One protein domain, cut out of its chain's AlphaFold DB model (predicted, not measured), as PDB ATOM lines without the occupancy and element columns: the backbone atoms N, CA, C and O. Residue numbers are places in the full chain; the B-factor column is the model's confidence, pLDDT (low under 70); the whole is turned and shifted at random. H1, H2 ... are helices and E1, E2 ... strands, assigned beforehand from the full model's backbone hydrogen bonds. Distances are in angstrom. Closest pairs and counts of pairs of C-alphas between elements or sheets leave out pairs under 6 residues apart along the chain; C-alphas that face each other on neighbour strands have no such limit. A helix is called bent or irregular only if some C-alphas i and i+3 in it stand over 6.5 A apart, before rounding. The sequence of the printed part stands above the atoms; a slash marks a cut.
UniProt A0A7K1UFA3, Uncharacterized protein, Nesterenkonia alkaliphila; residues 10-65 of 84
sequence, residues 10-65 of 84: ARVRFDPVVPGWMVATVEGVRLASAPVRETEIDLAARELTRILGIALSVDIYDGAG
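This is residues 10 to 65 of the 84 residues of an uncharacterized protein of Nesterenkonia alkaliphila (UniProt A0A7K1UFA3). A strongly twisted sheet of four strands curls round one helix, H1, which covers one face of it, making two layers. E1 and E2 form the inner part of the sheet, and E3, sharply bent, and E4 make its two edges. The printed part has 56 residues, with one named helix and four named strands in the order E1, E2, E3, H1, E4. The sheet is mixed, in the order E3, E2, E1, E4, and the class is mixed, helices and strands. The whole is compact, with a radius of gyration of the C-alphas of 10.5 A and spans of 31 by 21 by 20 A.

E1, residues 10 to 18, and E2, residues 21 to 26, are antiparallel neighbours and a hairpin, at 153 degrees between directions; N 13 and O 25 are within hydrogen-bond range at 2.8 A. E3, residues 29 to 37, is the antiparallel neighbour of E2 at 148 degrees, also a hairpin, with N 31 and O 24 at 2.8 A and N 22 and O 36 at 2.8 A. E3 bends by 84 degrees at residue 33. E1, E2 and E3 are a meander, each strand the antiparallel neighbour of the one before. H1, residues 38 to 52, is on the sheet; 9 of its 11 O i to N i+4 pairs are within hydrogen-bond range. H1 is irregular, with C-alphas 39 and 42 7.4 A apart. The closest C-alphas of E2 and H1 are those of Trp 21 and Glu 38, 5.8 A apart. E4, residues 55 to 61, is the parallel neighbour of E1 at 25 degrees, with N 14 and O 59 at 2.8 A. The closest C-alphas of H1 and E4 are those of Thr 49 and Ala 55, 5.9 A apart. E3, H1 and E4 form a split strand-helix-strand unit, two strands of one sheet with a helix between them along the chain and with E2 and E1 between them in the sheet, and its crossover is right-handed. E1 and H1 are near each other, with 9 pairs of C-alphas within 10 A; E3 and E4 are apart.

E1, residues 10 to 18, begins at C-alpha 10 (48.252, -35.307, -38.762) and is 25.1 A long from first to last C-alpha. E2, residues 21 to 26, measures 16.6 A, and E3, residues 29 to 37, 18.9 A. H1, residues 38 to 52, spans 21.4 A and begins at C-alpha 38 (35.759, -39.615, -53.644). E4, residues 55 to 61, measures 19.4 A and ends at C-alpha 61 (35.292, -30.782, -48.684).

The two C-alphas farthest apart, those of Gly 53 and Ala 64, are 32.2 A apart. The printed part has no cut, and the four links between its named elements are tight. The mean pLDDT of the printed part is 89.2, and no printed residue is under 70.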
ATOM      1  N   ALA A  10      48.029 -36.130 -37.581       86.19
ATOM      2  CA  ALA A  10      48.252 -35.307 -38.762       86.19
ATOM      3  C   ALA A  10      46.915 -34.956 -39.422       86.19
ATOM      4  O   ALA A  10      45.979 -35.757 -39.492       86.19
ATOM      5  N   ARG A  11      46.818 -33.727 -39.915       89.94
ATOM      6  CA  ARG A  11      45.649 -33.190 -40.595       89.94
ATOM      7  C   ARG A  11      45.785 -33.389 -42.089       89.94
ATOM      8  O   ARG A  11      46.730 -32.914 -42.727       89.94
ATOM      9  N   VAL A  12      44.787 -34.052 -42.651       91.69
ATOM     10  CA  VAL A  12      44.646 -34.247 -44.088       91.69
ATOM     11  C   VAL A  12      43.358 -33.587 -44.534       91.69
ATOM     12  O   VAL A  12      42.303 -33.781 -43.947       91.69
ATOM     13  N   ARG A  13      43.437 -32.806 -45.599       93.75
ATOM     14  CA  ARG A  13      42.291 -32.169 -46.233       93.75
ATOM     15  C   ARG A  13      42.152 -32.704 -47.648       93.75
ATOM     16  O   ARG A  13      43.129 -32.688 -48.386       93.75
ATOM     17  N   PHE A  14      40.962 -33.130 -48.045       93.69
ATOM     18  CA  PHE A  14      40.648 -33.455 -49.432       93.69
ATOM     19  C   PHE A  14      39.819 -32.325 -50.035       93.69
ATOM     20  O   PHE A  14      38.755 -31.985 -49.518       93.69
ATOM     21  N   ASP A  15      40.306 -31.759 -51.140       92.94
ATOM     22  CA  ASP A  15      39.641 -30.693 -51.891       92.94
ATOM     23  C   ASP A  15      39.139 -31.199 -53.247       92.94
ATOM     24  O   ASP A  15      39.909 -31.850 -53.965       92.94
ATOM     25  N   PRO A  16      37.900 -30.873 -53.651       92.38
ATOM     26  CA  PRO A  16      37.384 -31.257 -54.953       92.38
ATOM     27  C   PRO A  16      38.106 -30.463 -56.046       92.38
ATOM     28  O   PRO A  16      38.306 -29.252 -55.934       92.38
ATOM     29  N   VAL A  17      38.498 -31.144 -57.122       90.00
ATOM     30  CA  VAL A  17      39.136 -30.501 -58.288       90.00
ATOM     31  C   VAL A  17      38.281 -30.596 -59.542       90.00
ATOM     32  O   VAL A  17      38.163 -29.626 -60.285       90.00
ATOM     33  N   VAL A  18      37.654 -31.749 -59.757       89.12
ATOM     34  CA  VAL A  18      36.649 -32.005 -60.793       89.12
ATOM     35  C   VAL A  18      35.628 -32.994 -60.219       89.12
ATOM     36  O   VAL A  18      35.937 -33.656 -59.226       89.12
ATOM     37  N   PRO A  19      34.420 -33.121 -60.794       89.56
ATOM     38  CA  PRO A  19      33.393 -34.006 -60.249       89.56
ATOM     39  C   PRO A  19      33.909 -35.432 -59.988       89.56
ATOM     40  O   PRO A  19      34.421 -36.087 -60.897       89.56
ATOM     41  N   GLY A  20      33.786 -35.891 -58.738       88.88
ATOM     42  CA  GLY A  20      34.215 -37.219 -58.281       88.88
ATOM     43  C   GLY A  20      35.715 -37.386 -57.997       88.88
ATOM     44  O   GLY A  20      36.129 -38.488 -57.634       88.88
ATOM     45  N   TRP A  21      36.524 -36.332 -58.145       92.88
ATOM     46  CA  TRP A  21      37.972 -36.363 -57.921       92.88
ATOM     47  C   TRP A  21      38.428 -35.303 -56.928       92.88
ATOM     48  O   TRP A  21      38.034 -34.134 -57.000       92.88
ATOM     49  N   MET A  22      39.342 -35.710 -56.053       93.81
ATOM     50  CA  MET A  22      39.839 -34.899 -54.955       93.81
ATOM     51  C   MET A  22      41.360 -34.894 -54.900       93.81
ATOM     52  O   MET A  22      42.011 -35.851 -55.307       93.81
ATOM     53  N   VAL A  23      41.940 -33.818 -54.377       93.44
ATOM     54  CA  VAL A  23      43.378 -33.710 -54.112       93.44
ATOM     55  C   VAL A  23      43.598 -33.568 -52.616       93.44
ATOM     56  O   VAL A  23      42.949 -32.747 -51.970       93.44
ATOM     57  N   ALA A  24      44.529 -34.355 -52.080       92.06
ATOM     58  CA  ALA A  24      44.916 -34.284 -50.681       92.06
ATOM     59  C   ALA A  24      45.857 -33.100 -50.411       92.06
ATOM     60  O   ALA A  24      46.769 -32.811 -51.188       92.06
ATOM     61  N   THR A  25      45.680 -32.466 -49.262       92.44
ATOM     62  CA  THR A  25      46.590 -31.501 -48.652       92.44
ATOM     63  C   THR A  25      46.921 -32.010 -47.256       92.44
ATOM     64  O   THR A  25      46.034 -32.103 -46.413       92.44
ATOM     65  N   VAL A  26      48.181 -32.358 -47.011       88.88
ATOM     66  CA  VAL A  26      48.652 -32.899 -45.728       88.88
ATOM     67  C   VAL A  26      49.468 -31.822 -45.033       88.88
ATOM     68  O   VAL A  26      50.437 -31.346 -45.617       88.88
ATOM     69  N   GLU A  27      49.075 -31.400 -43.829       87.00
ATOM     70  CA  GLU A  27      49.795 -30.358 -43.067       87.00
ATOM     71  C   GLU A  27      50.089 -29.082 -43.893       87.00
ATOM     72  O   GLU A  27      51.152 -28.470 -43.812       87.00
ATOM     73  N   GLY A  28      49.147 -28.691 -44.758       85.69
ATOM     74  CA  GLY A  28      49.288 -27.528 -45.644       85.69
ATOM     75  C   GLY A  28      50.073 -27.777 -46.941       85.69
ATOM     76  O   GLY A  28      50.133 -26.890 -47.791       85.69
ATOM     77  N   VAL A  29      50.620 -28.978 -47.149       88.19
ATOM     78  CA  VAL A  29      51.305 -29.373 -48.387       88.19
ATOM     79  C   VAL A  29      50.335 -30.091 -49.321       88.19
ATOM     80  O   VAL A  29      49.863 -31.190 -49.034       88.19
ATOM     81  N   ARG A  30      50.044 -29.477 -50.471       88.12
ATOM     82  CA  ARG A  30      49.145 -30.040 -51.487       88.12
ATOM     83  C   ARG A  30      49.843 -31.115 -52.323       88.12
ATOM     84  O   ARG A  30      50.834 -30.840 -52.997       88.12
ATOM     85  N   LEU A  31      49.264 -32.310 -52.372       87.00
ATOM     86  CA  LEU A  31      49.753 -33.455 -53.144       87.00
ATOM     87  C   LEU A  31      49.153 -33.462 -54.558       87.00
ATOM     88  O   LEU A  31      48.354 -34.319 -54.924       87.00
ATOM     89  N   ALA A  32      49.520 -32.470 -55.375       73.81
ATOM     90  CA  ALA A  32      48.899 -32.239 -56.685       73.81
ATOM     91  C   ALA A  32      49.085 -33.383 -57.706       73.81
ATOM     92  O   ALA A  32      48.302 -33.492 -58.645       73.81
ATOM     93  N   SER A  33      50.097 -34.238 -57.534       79.19
ATOM     94  CA  SER A  33      50.380 -35.367 -58.430       79.19
ATOM     95  C   SER A  33      49.576 -36.636 -58.120       79.19
ATOM     96  O   SER A  33      49.776 -37.641 -58.797       79.19
ATOM     97  N   ALA A  34      48.703 -36.616 -57.109       78.19
ATOM     98  CA  ALA A  34      47.958 -37.789 -56.654       78.19
ATOM     99  C   ALA A  34      46.480 -37.452 -56.373       78.19
ATOM    100  O   ALA A  34      46.079 -37.340 -55.211       78.19
ATOM    101  N   PRO A  35      45.657 -37.247 -57.419       90.31
ATOM    102  CA  PRO A  35      44.220 -37.147 -57.238       90.31
ATOM    103  C   PRO A  35      43.638 -38.517 -56.864       90.31
ATOM    104  O   PRO A  35      44.011 -39.538 -57.441       90.31
ATOM    105  N   VAL A  36      42.698 -38.531 -55.926       92.12
ATOM    106  CA  VAL A  36      41.959 -39.722 -55.485       92.12
ATOM    107  C   VAL A  36      40.489 -39.589 -55.853       92.12
ATOM    108  O   VAL A  36      39.958 -38.474 -55.913       92.12
ATOM    109  N   ARG A  37      39.806 -40.710 -56.100       92.75
ATOM    110  CA  ARG A  37      38.348 -40.677 -56.233       92.75
ATOM    111  C   ARG A  37      37.705 -40.450 -54.875       92.75
ATOM    112  O   ARG A  37      38.208 -40.919 -53.859       92.75
ATOM    113  N   GLU A  38      36.540 -39.812 -54.872       90.94
ATOM    114  CA  GLU A  38      35.759 -39.615 -53.644       90.94
ATOM    115  C   GLU A  38      35.460 -40.945 -52.925       90.94
ATOM    116  O   GLU A  38      35.586 -41.059 -51.709       90.94
ATOM    117  N   THR A  39      35.176 -41.998 -53.696       92.06
ATOM    118  CA  THR A  39      34.927 -43.355 -53.186       92.06
ATOM    119  C   THR A  39      36.165 -44.043 -52.603       92.06
ATOM    120  O   THR A  39      36.035 -45.080 -51.965       92.06
ATOM    121  N   GLU A  40      37.363 -43.510 -52.851       93.25
ATOM    122  CA  GLU A  40      38.648 -44.086 -52.434       93.25
ATOM    123  C   GLU A  40      39.262 -43.345 -51.237       93.25
ATOM    124  O   GLU A  40      40.319 -43.747 -50.756       93.25
ATOM    125  N   ILE A  41      38.614 -42.291 -50.722       91.19
ATOM    126  CA  ILE A  41      39.158 -41.474 -49.625       91.19
ATOM    127  C   ILE A  41      39.399 -42.301 -48.359       91.19
ATOM    128  O   ILE A  41      40.439 -42.133 -47.728       91.19
ATOM    129  N   ASP A  42      38.483 -43.206 -47.998       90.12
ATOM    130  CA  ASP A  42      38.653 -44.064 -46.816       90.12
ATOM    131  C   ASP A  42      39.896 -44.956 -46.953       90.12
ATOM    132  O   ASP A  42      40.718 -45.033 -46.039       90.12
ATOM    133  N   LEU A  43      40.089 -45.555 -48.133       90.81
ATOM    134  CA  LEU A  43      41.267 -46.364 -48.432       90.81
ATOM    135  C   LEU A  43      42.546 -45.516 -48.385       90.81
ATOM    136  O   LEU A  43      43.499 -45.896 -47.709       90.81
ATOM    137  N   ALA A  44      42.550 -44.350 -49.033       90.44
ATOM    138  CA  ALA A  44      43.693 -43.442 -49.043       90.44
ATOM    139  C   ALA A  44      44.059 -42.964 -47.628       90.44
ATOM    140  O   ALA A  44      45.233 -42.932 -47.264       90.44
ATOM    141  N   ALA A  45      43.064 -42.637 -46.799       89.88
ATOM    142  CA  ALA A  45      43.278 -42.247 -45.412       89.88
ATOM    143  C   ALA A  45      43.879 -43.393 -44.585       89.88
ATOM    144  O   ALA A  45      44.838 -43.167 -43.849       89.88
ATOM    145  N   ARG A  46      43.385 -44.628 -44.742       89.62
ATOM    146  CA  ARG A  46      43.960 -45.821 -44.087       89.62
ATOM    147  C   ARG A  46      45.384 -46.118 -44.545       89.62
ATOM    148  O   ARG A  46      46.222 -46.524 -43.745       89.62
ATOM    149  N   GLU A  47      45.685 -45.931 -45.827       89.12
ATOM    150  CA  GLU A  47      47.052 -46.091 -46.325       89.12
ATOM    151  C   GLU A  47      47.987 -45.030 -45.743       89.12
ATOM    152  O   GLU A  47      49.095 -45.361 -45.321       89.12
ATOM    153  N   LEU A  48      47.531 -43.779 -45.647       85.69
ATOM    154  CA  LEU A  48      48.291 -42.700 -45.024       85.69
ATOM    155  C   LEU A  48      48.518 -42.953 -43.524       85.69
ATOM    156  O   LEU A  48      49.651 -42.792 -43.069       85.69
ATOM    157  N   THR A  49      47.513 -43.409 -42.759       88.19
ATOM    158  CA  THR A  49      47.715 -43.767 -41.337       88.19
ATOM    159  C   THR A  49      48.692 -44.931 -41.194       88.19
ATOM    160  O   THR A  49      49.545 -44.912 -40.309       88.19
ATOM    161  N   ARG A  50      48.633 -45.924 -42.092       86.25
ATOM    162  CA  ARG A  50      49.569 -47.059 -42.119       86.25
ATOM    163  C   ARG A  50      51.008 -46.628 -42.416       86.25
ATOM    164  O   ARG A  50      51.929 -47.190 -41.834       86.25
ATOM    165  N   ILE A  51      51.209 -45.671 -43.325       84.75
ATOM    166  CA  ILE A  51      52.540 -45.163 -43.693       84.75
ATOM    167  C   ILE A  51      53.125 -44.297 -42.575       84.75
ATOM    168  O   ILE A  51      54.305 -44.425 -42.256       84.75
ATOM    169  N   LEU A  52      52.312 -43.413 -41.993       83.88
ATOM    170  CA  LEU A  52      52.766 -42.442 -40.999       83.88
ATOM    171  C   LEU A  52      52.813 -43.020 -39.575       83.88
ATOM    172  O   LEU A  52      53.514 -42.480 -38.726       83.88
ATOM    173  N   GLY A  53      52.084 -44.107 -39.306       84.94
ATOM    174  CA  GLY A  53      52.025 -44.752 -37.991       84.94
ATOM    175  C   GLY A  53      51.282 -43.937 -36.926       84.94
ATOM    176  O   GLY A  53      51.392 -44.242 -35.741       84.94
ATOM    177  N   ILE A  54      50.540 -42.909 -37.336       87.00
ATOM    178  CA  ILE A  54      49.802 -41.990 -36.464       87.00
ATOM    179  C   ILE A  54      48.338 -41.888 -36.894       87.00
ATOM    180  O   ILE A  54      47.972 -42.284 -38.004       87.00
ATOM    181  N   ALA A  55      47.499 -41.355 -36.006       89.25
ATOM    182  CA  ALA A  55      46.120 -41.037 -36.346       89.25
ATOM    183  C   ALA A  55      46.069 -39.877 -37.352       89.25
ATOM    184  O   ALA A  55      46.946 -39.009 -37.369       89.25
ATOM    185  N   LEU A  56      45.030 -39.857 -38.181       90.31
ATOM    186  CA  LEU A  56      44.747 -38.769 -39.105       90.31
ATOM    187  C   LEU A  56      43.373 -38.175 -38.824       90.31
ATOM    188  O   LEU A  56      42.381 -38.903 -38.783       90.31
ATOM    189  N   SER A  57      43.305 -36.848 -38.741       92.50
ATOM    190  CA  SER A  57      42.044 -36.123 -38.888       92.50
ATOM    191  C   SER A  57      41.896 -35.708 -40.334       92.50
ATOM    192  O   SER A  57      42.672 -34.901 -40.847       92.50
ATOM    193  N   VAL A  58      40.870 -36.248 -40.973       93.06
ATOM    194  CA  VAL A  58      40.594 -36.061 -42.386       93.06
ATOM    195  C   VAL A  58      39.376 -35.160 -42.552       93.06
ATOM    196  O   VAL A  58      38.278 -35.515 -42.123       93.06
ATOM    197  N   ASP A  59      39.566 -34.012 -43.194       94.12
ATOM    198  CA  ASP A  59      38.496 -33.103 -43.606       94.12
ATOM    199  C   ASP A  59      38.230 -33.270 -45.110       94.12
ATOM    200  O   ASP A  59      39.109 -33.029 -45.938       94.12
ATOM    201  N   ILE A  60      37.015 -33.667 -45.481       94.00
ATOM    202  CA  ILE A  60      36.598 -33.894 -46.870       94.00
ATOM    203  C   ILE A  60      35.661 -32.763 -47.281       94.00
ATOM    204  O   ILE A  60      34.551 -32.675 -46.758       94.00
ATOM    205  N   TYR A  61      36.100 -31.900 -48.197       92.19
ATOM    206  CA  TYR A  61      35.292 -30.782 -48.684       92.19
ATOM    207  C   TYR A  61      34.467 -31.184 -49.908       92.19
ATOM    208  O   TYR A  61      34.994 -31.754 -50.860       92.19
ATOM    209  N   ASP A  62      33.182 -30.845 -49.913       88.00
ATOM    210  CA  ASP A  62      32.338 -30.948 -51.101       88.00
ATOM    211  C   ASP A  62      32.508 -29.725 -52.028       88.00
ATOM    212  O   ASP A  62      33.148 -28.724 -51.690       88.00
ATOM    213  N   GLY A  63      31.923 -29.789 -53.229       84.12
ATOM    214  CA  GLY A  63      31.957 -28.682 -54.196       84.12
ATOM    215  C   GLY A  63      31.186 -27.425 -53.764       84.12
ATOM    216  O   GLY A  63      31.324 -26.385 -54.405       84.12
ATOM    217  N   ALA A  64      30.383 -27.505 -52.698       87.62
ATOM    218  CA  ALA A  64      29.668 -26.384 -52.093       87.62
ATOM    219  C   ALA A  64      30.440 -25.759 -50.911       87.62
ATOM    220  O   ALA A  64      30.031 -24.719 -50.395       87.62
ATOM    221  N   GLY A  65      31.570 -26.352 -50.510       85.50
ATOM    222  CA  GLY A  65      32.410 -25.897 -49.406       85.50
ATOM    223  C   GLY A  65      32.040 -26.475 -48.039       85.50
ATOM    224  O   GLY A  65      32.591 -26.021 -47.036       85.50
TER     225      GLY A  65